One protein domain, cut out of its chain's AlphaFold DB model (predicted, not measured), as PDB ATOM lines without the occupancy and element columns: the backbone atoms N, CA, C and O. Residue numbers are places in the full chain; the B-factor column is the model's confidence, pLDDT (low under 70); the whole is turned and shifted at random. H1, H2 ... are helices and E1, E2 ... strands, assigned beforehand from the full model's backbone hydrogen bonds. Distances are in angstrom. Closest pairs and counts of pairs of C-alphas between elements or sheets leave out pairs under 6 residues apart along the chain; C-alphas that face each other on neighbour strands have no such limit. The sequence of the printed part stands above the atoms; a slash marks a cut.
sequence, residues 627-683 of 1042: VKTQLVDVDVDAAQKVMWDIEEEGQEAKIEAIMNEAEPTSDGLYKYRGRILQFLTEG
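Overview. This is residues 627 to 683 of the 1042 residues of an uncharacterized protein of Guillardia theta (strain CCMP2712) (UniProt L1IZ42). Picture a small antiparallel sheet of three strands, E1, E3 and E2 in that order, with the single helix H1 slanting over one face. A long loop, residues 634 to 650, leads from E1 to H1. The printed part has 57 residues, with three named strands and one named helix in the chain order E1, H1, E2, E3; its class is mixed, helices and strands, with under half of the residues in named elements. It is compact, with a radius of gyration of the C-alphas of 11.3 A and spans of 30 by 28 by 20 A.

Arrangement. Start at E1, residues 628 to 633, antiparallel to E3, residues 675 to 682, at 154 degrees; N 630 and O 680 are 2.9 A apart, within hydrogen-bond range. E3 is the inner strand, and its pairing is staggered: residues 677 to 682 pair with E1, residues 675 to 677 with E2, residues 670 to 672. E2 and E3 form a hairpin, with N 677 and O 670 within hydrogen-bond range at 2.8 A. H1, residues 651 to 661, is on the sheet, making two layers, a helix on one face of a sheet, at a height over the sheet of 9.3 A, its local plane only just fitted, to 6 C-alphas. It runs slantwise to the strands, 44 degrees from E1 on the local plane, over E1 and, only just, E2, on which 3 of its C-alphas fall. The closest C-alphas of H1 and E2, Glu 661 and Tyr 672, are 6.7 A apart. E1, H1 and E2 form a split strand-helix-strand unit, two strands running the same way with E3 between them, and its crossover is left-handed. In H1 every O i to N i+4 pair is within hydrogen-bond range.

Along the chain. Find C-alpha 628 at (148.968, 108.488, 167.322), where E1 begins its 15.5 A. H1 starts at C-alpha 651, (152.659, 116.835, 173.744), and runs 15.3 A; E2 spans 6.2 A. E3 runs 21.1 A to C-alpha 682 at (148.291, 103.728, 165.772).

Size, cuts and confidence. The C-alphas farthest apart, Glu 649 and Ser 666, are 31.9 A apart. The printed part has no cut; the link from E1 to H1 is long. Look for pLDDT under 70 at residues 627 to 629, 635 to 650 and 681 to 683.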
ATOM      1  N   VAL A 627     149.393 110.227 163.045       49.97
ATOM      2  CA  VAL A 627     149.995 109.041 163.669       49.97
ATOM      3  C   VAL A 627     149.969 109.225 165.186       49.97
ATOM      4  O   VAL A 627     150.698 110.054 165.730       49.97
ATOM      5  N   LYS A 628     149.116 108.458 165.868       57.28
ATOM      6  CA  LYS A 628     148.968 108.488 167.322       57.28
ATOM      7  C   LYS A 628     150.019 107.577 167.943       57.28
ATOM      8  O   LYS A 628     149.821 106.374 168.081       57.28
ATOM      9  N   THR A 629     151.152 108.171 168.302       57.81
ATOM     10  CA  THR A 629     152.313 107.505 168.920       57.81
ATOM     11  C   THR A 629     152.055 107.197 170.401       57.81
ATOM     12  O   THR A 629     152.673 107.792 171.283       57.81
ATOM     13  N   GLN A 630     151.103 106.305 170.693       70.81
ATOM     14  CA  GLN A 630     150.719 105.951 172.062       70.81
ATOM     15  C   GLN A 630     151.907 105.375 172.844       70.81
ATOM     16  O   GLN A 630     152.657 104.535 172.347       70.81
ATOM     17  N   LEU A 631     152.026 105.797 174.101       73.12
ATOM     18  CA  LEU A 631     152.913 105.213 175.100       73.12
ATOM     19  C   LEU A 631     152.085 104.310 176.015       73.12
ATOM     20  O   LEU A 631     151.230 104.803 176.752       73.12
ATOM     21  N   VAL A 632     152.332 103.000 175.960       78.62
ATOM     22  CA  VAL A 632     151.660 101.998 176.798       78.62
ATOM     23  C   VAL A 632     152.635 101.478 177.846       78.62
ATOM     24  O   VAL A 632     153.744 101.066 177.521       78.62
ATOM     25  N   ASP A 633     152.213 101.512 179.106       77.44
ATOM     26  CA  ASP A 633     152.948 100.954 180.241       77.44
ATOM     27  C   ASP A 633     152.733  99.435 180.286       77.44
ATOM     28  O   ASP A 633     151.592  98.980 180.365       77.44
ATOM     29  N   VAL A 634     153.811  98.660 180.156       74.25
ATOM     30  CA  VAL A 634     153.766  97.195 180.000       74.25
ATOM     31  C   VAL A 634     153.629  96.489 181.354       74.25
ATOM     32  O   VAL A 634     153.089  95.387 181.420       74.25
ATOM     33  N   ASP A 635     154.060  97.139 182.440       63.94
ATOM     34  CA  ASP A 635     154.095  96.573 183.797       63.94
ATOM     35  C   ASP A 635     152.783  96.783 184.588       63.94
ATOM     36  O   ASP A 635     152.706  96.467 185.779       63.94
ATOM     37  N   VAL A 636     151.745  97.346 183.957       57.50
ATOM     38  CA  VAL A 636     150.426  97.596 184.562       57.50
ATOM     39  C   VAL A 636     149.403  96.633 183.962       57.50
ATOM     40  O   VAL A 636     149.260  96.567 182.743       57.50
ATOM     41  N   ASP A 637     148.672  95.908 184.820       37.69
ATOM     42  CA  ASP A 637     147.668  94.913 184.418       37.69
ATOM     43  C   ASP A 637     146.760  95.413 183.284       37.69
ATOM     44  O   ASP A 637     146.227  96.525 183.341       37.69
ATOM     45  N   ALA A 638     146.494  94.554 182.294       43.41
ATOM     46  CA  ALA A 638     145.767  94.895 181.063       43.41
ATOM     47  C   ALA A 638     144.341  95.466 181.269       43.41
ATOM     48  O   ALA A 638     143.740  95.989 180.331       43.41
ATOM     49  N   ALA A 639     143.804  95.408 182.492       34.84
ATOM     50  CA  ALA A 639     142.560  96.059 182.899       34.84
ATOM     51  C   ALA A 639     142.689  97.581 183.159       34.84
ATOM     52  O   ALA A 639     141.670  98.265 183.256       34.84
ATOM     53  N   GLN A 640     143.904  98.134 183.272       41.25
ATOM     54  CA  GLN A 640     144.169  99.566 183.474       41.25
ATOM     55  C   GLN A 640     145.112 100.132 182.400       41.25
ATOM     56  O   GLN A 640     146.184 100.654 182.703       41.25
ATOM     57  N   LYS A 641     144.688 100.092 181.125       43.97
ATOM     58  CA  LYS A 641     145.385 100.769 180.014       43.97
ATOM     59  C   LYS A 641     145.428 102.288 180.266       43.97
ATOM     60  O   LYS A 641     144.472 103.001 179.964       43.97
ATOM     61  N   VAL A 642     146.542 102.794 180.804       42.81
ATOM     62  CA  VAL A 642     146.790 104.236 180.995       42.81
ATOM     63  C   VAL A 642     147.082 104.873 179.635       42.81
ATOM     64  O   VAL A 642     148.233 105.009 179.229       42.81
ATOM     65  N   MET A 643     146.025 105.222 178.902       44.91
ATOM     66  CA  MET A 643     146.149 105.883 177.604       44.91
ATOM     67  C   MET A 643     146.559 107.346 177.787       44.91
ATOM     68  O   MET A 643     145.878 108.117 178.462       44.91
ATOM     69  N   TRP A 644     147.665 107.725 177.152       56.12
ATOM     70  CA  TRP A 644     148.030 109.120 176.929       56.12
ATOM     71  C   TRP A 644     147.551 109.501 175.528       56.12
ATOM     72  O   TRP A 644     148.238 109.216 174.548       56.12
ATOM     73  N   ASP A 645     146.359 110.091 175.426       46.91
ATOM     74  CA  ASP A 645     145.841 110.586 174.149       46.91
ATOM     75  C   ASP A 645     146.616 111.828 173.686       46.91
ATOM     76  O   ASP A 645     146.840 112.774 174.452       46.91
ATOM     77  N   ILE A 646     147.056 111.788 172.424       52.19
ATOM     78  CA  ILE A 646     147.972 112.766 171.827       52.19
ATOM     79  C   ILE A 646     147.193 113.656 170.857       52.19
ATOM     80  O   ILE A 646     147.105 113.361 169.665       52.19
ATOM     81  N   GLU A 647     146.584 114.715 171.395       50.38
ATOM     82  CA  GLU A 647     145.791 115.705 170.646       50.38
ATOM     83  C   GLU A 647     146.022 117.167 171.105       50.38
ATOM     84  O   GLU A 647     145.528 118.085 170.452       50.38
ATOM     85  N   GLU A 648     146.805 117.426 172.165       53.75
ATOM     86  CA  GLU A 648     147.141 118.792 172.611       53.75
ATOM     87  C   GLU A 648     148.480 119.301 172.045       53.75
ATOM     88  O   GLU A 648     149.520 118.633 172.091       53.75
ATOM     89  N   GLU A 649     148.465 120.549 171.565       48.16
ATOM     90  CA  GLU A 649     149.606 121.225 170.942       48.16
ATOM     91  C   GLU A 649     150.705 121.538 171.981       48.16
ATOM     92  O   GLU A 649     150.680 122.543 172.690       48.16
ATOM     93  N   GLY A 650     151.666 120.616 172.097       68.12
ATOM     94  CA  GLY A 650     152.748 120.634 173.090       68.12
ATOM     95  C   GLY A 650     153.169 119.241 173.576       68.12
ATOM     96  O   GLY A 650     154.249 119.083 174.144       68.12
ATOM     97  N   GLN A 651     152.358 118.208 173.322       72.44
ATOM     98  CA  GLN A 651     152.659 116.835 173.744       72.44
ATOM     99  C   GLN A 651     153.818 116.187 172.955       72.44
ATOM    100  O   GLN A 651     154.514 115.345 173.516       72.44
ATOM    101  N   GLU A 652     154.109 116.622 171.719       75.12
ATOM    102  CA  GLU A 652     155.274 116.160 170.936       75.12
ATOM    103  C   GLU A 652     156.597 116.382 171.694       75.12
ATOM    104  O   GLU A 652     157.353 115.436 171.912       75.12
ATOM    105  N   ALA A 653     156.825 117.594 172.213       79.12
ATOM    106  CA  ALA A 653     158.013 117.929 173.008       79.12
ATOM    107  C   ALA A 653     158.093 117.146 174.334       79.12
ATOM    108  O   ALA A 653     159.173 116.941 174.890       79.12
ATOM    109  N   LYS A 654     156.950 116.673 174.852       81.12
ATOM    110  CA  LYS A 654     156.889 115.810 176.038       81.12
ATOM    111  C   LYS A 654     157.264 114.363 175.705       81.12
ATOM    112  O   LYS A 654     157.914 113.719 176.522       81.12
ATOM    113  N   ILE A 655     156.899 113.866 174.521       80.88
ATOM    114  CA  ILE A 655     157.350 112.562 174.009       80.88
ATOM    115  C   ILE A 655     158.856 112.607 173.727       80.88
ATOM    116  O   ILE A 655     159.573 111.709 174.153       80.88
ATOM    117  N   GLU A 656     159.351 113.677 173.104       84.75
ATOM    118  CA  GLU A 656     160.784 113.901 172.876       84.75
ATOM    119  C   GLU A 656     161.571 113.938 174.199       84.75
ATOM    120  O   GLU A 656     162.570 113.236 174.350       84.75
ATOM    121  N   ALA A 657     161.074 114.655 175.215       87.31
ATOM    122  CA  ALA A 657     161.656 114.638 176.558       87.31
ATOM    123  C   ALA A 657     161.641 113.239 177.211       87.31
ATOM    124  O   ALA A 657     162.604 112.879 177.884       87.31
ATOM    125  N   ILE A 658     160.591 112.436 176.993       87.06
ATOM    126  CA  ILE A 658     160.525 111.042 177.465       87.06
ATOM    127  C   ILE A 658     161.554 110.168 176.737       87.06
ATOM    128  O   ILE A 658     162.255 109.407 177.397       87.06
ATOM    129  N   MET A 659     161.702 110.294 175.414       86.62
ATOM    130  CA  MET A 659     162.695 109.529 174.646       86.62
ATOM    131  C   MET A 659     164.140 109.898 175.008       86.62
ATOM    132  O   MET A 659     164.997 109.021 175.005       86.62
ATOM    133  N   ASN A 660     164.396 111.153 175.383       92.06
ATOM    134  CA  ASN A 660     165.712 111.619 175.832       92.06
ATOM    135  C   ASN A 660     166.068 111.204 177.279       92.06
ATOM    136  O   ASN A 660     167.234 111.278 177.661       92.06
ATOM    137  N   GLU A 661     165.091 110.787 178.094       92.44
ATOM    138  CA  GLU A 661     165.274 110.342 179.492       92.44
ATOM    139  C   GLU A 661     165.043 108.818 179.675       92.44
ATOM    140  O   GLU A 661     165.312 108.276 180.747       92.44
ATOM    141  N   ALA A 662     164.570 108.097 178.650       93.75
ATOM    142  CA  ALA A 662     164.309 106.655 178.711       93.75
ATOM    143  C   ALA A 662     165.514 105.794 178.281       93.75
ATOM    144  O   ALA A 662     166.100 106.002 177.222       93.75
ATOM    145  N   GLU A 663     165.824 104.756 179.062       93.44
ATOM    146  CA  GLU A 663     166.862 103.769 178.732       93.44
ATOM    147  C   GLU A 663     166.309 102.744 177.713       93.44
ATOM    148  O   GLU A 663     165.309 102.078 178.013       93.44
ATOM    149  N   PRO A 664     166.908 102.562 176.519       90.94
ATOM    150  CA  PRO A 664     166.483 101.518 175.591       90.94
ATOM    151  C   PRO A 664     166.861 100.130 176.131       90.94
ATOM    152  O   PRO A 664     168.010  99.871 176.486       90.94
ATOM    153  N   THR A 665     165.887  99.225 176.177       92.06
ATOM    154  CA  THR A 665     166.064  97.816 176.566       92.06
ATOM    155  C   THR A 665     166.278  96.956 175.314       92.06
ATOM    156  O   THR A 665     165.803  97.309 174.233       92.06
ATOM    157  N   SER A 666     166.961  95.813 175.453       81.00
ATOM    158  CA  SER A 666     167.265  94.856 174.367       81.00
ATOM    159  C   SER A 666     166.070  94.493 173.483       81.00
ATOM    160  O   SER A 666     166.224  94.257 172.287       81.00
ATOM    161  N   ASP A 667     164.876  94.486 174.070       83.25
ATOM    162  CA  ASP A 667     163.668  93.907 173.487       83.25
ATOM    163  C   ASP A 667     162.864  94.930 172.653       83.25
ATOM    164  O   ASP A 667     161.735  94.666 172.239       83.25
ATOM    165  N   GLY A 668     163.427  96.124 172.419       83.50
ATOM    166  CA  GLY A 668     162.760  97.236 171.726       83.50
ATOM    167  C   GLY A 668     161.786  98.034 172.604       83.50
ATOM    168  O   GLY A 668     160.960  98.786 172.086       83.50
ATOM    169  N   LEU A 669     161.873  97.863 173.926       90.31
ATOM    170  CA  LEU A 669     161.075  98.565 174.934       90.31
ATOM    171  C   LEU A 669     161.902  99.669 175.611       90.31
ATOM    172  O   LEU A 669     163.125  99.574 175.701       90.31
ATOM    173  N   TYR A 670     161.239 100.716 176.101       92.38
ATOM    174  CA  TYR A 670     161.885 101.913 176.643       92.38
ATOM    175  C   TYR A 670     161.604 102.052 178.135       92.38
ATOM    176  O   TYR A 670     160.462 102.219 178.556       92.38
ATOM    177  N   LYS A 671     162.650 102.011 178.953       92.81
ATOM    178  CA  LYS A 671     162.532 102.061 180.406       92.81
ATOM    179  C   LYS A 671     162.590 103.508 180.886       92.81
ATOM    180  O   LYS A 671     163.658 104.109 180.982       92.81
ATOM    181  N   TYR A 672     161.429 104.070 181.207       94.00
ATOM    182  CA  TYR A 672     161.281 105.455 181.653       94.00
ATOM    183  C   TYR A 672     160.930 105.503 183.142       94.00
ATOM    184  O   TYR A 672     159.901 104.981 183.569       94.00
ATOM    185  N   ARG A 673     161.795 106.123 183.957       92.12
ATOM    186  CA  ARG A 673     161.610 106.285 185.419       92.12
ATOM    187  C   ARG A 673     161.227 104.991 186.163       92.12
ATOM    188  O   ARG A 673     160.493 105.026 187.149       92.12
ATOM    189  N   GLY A 674     161.749 103.854 185.698       88.69
ATOM    190  CA  GLY A 674     161.526 102.533 186.296       88.69
ATOM    191  C   GLY A 674     160.280 101.776 185.819       88.69
ATOM    192  O   GLY A 674     159.996 100.732 186.393       88.69
ATOM    193  N   ARG A 675     159.567 102.269 184.797       88.12
ATOM    194  CA  ARG A 675     158.479 101.564 184.089       88.12
ATOM    195  C   ARG A 675     158.932 101.162 182.691       88.12
ATOM    196  O   ARG A 675     159.659 101.933 182.059       88.12
ATOM    197  N   ILE A 676     158.498 100.008 182.199       89.69
ATOM    198  CA  ILE A 676     158.759  99.559 180.828       89.69
ATOM    199  C   ILE A 676     157.643 100.081 179.916       89.69
ATOM    200  O   ILE A 676     156.486  99.686 180.033       89.69
ATOM    201  N   LEU A 677     157.985 100.981 178.993       89.19
ATOM    202  CA  LEU A 677     157.049 101.584 178.046       89.19
ATOM    203  C   LEU A 677     157.222 100.997 176.639       89.19
ATOM    204  O   LEU A 677     158.336 100.902 176.114       89.19
ATOM    205  N   GLN A 678     156.103 100.665 176.001       89.06
ATOM    206  CA  GLN A 678     156.024 100.300 174.591       89.06
ATOM    207  C   GLN A 678     155.433 101.456 173.780       89.06
ATOM    208  O   GLN A 678     154.367 101.981 174.105       89.06
ATOM    209  N   PHE A 679     156.104 101.824 172.687       80.56
ATOM    210  CA  PHE A 679     155.552 102.733 171.686       80.56
ATOM    211  C   PHE A 679     154.642 101.965 170.719       80.56
ATOM    212  O   PHE A 679     155.102 101.071 170.008       80.56
ATOM    213  N   LEU A 680     153.364 102.340 170.662       74.56
ATOM    214  CA  LEU A 680     152.398 101.867 169.670       74.56
ATOM    215  C   LEU A 680     151.948 103.034 168.787       74.56
ATOM    216  O   LEU A 680     151.141 103.866 169.187       74.56
ATOM    217  N   THR A 681     152.461 103.085 167.559       64.94
ATOM    218  CA  THR A 681     152.013 104.031 166.529       64.94
ATOM    219  C   THR A 681     150.724 103.539 165.872       64.94
ATOM    220  O   THR A 681     150.756 102.871 164.835       64.94
ATOM    221  N   GLU A 682     149.576 103.879 166.456       54.88
ATOM    222  CA  GLU A 682     148.291 103.728 165.772       54.88
ATOM    223  C   GLU A 682     148.219 104.730 164.602       54.88
ATOM    224  O   GLU A 682     148.579 105.900 164.737       54.88
ATOM    225  N   GLY A 683     147.803 104.264 163.421       48.09
ATOM    226  CA  GLY A 683     147.895 105.040 162.175       48.09
ATOM    227  C   GLY A 683     149.167 104.797 161.349       48.09
ATOM    228  O   GLY A 683     149.443 105.561 160.424       48.09
TER     229      GLY A 683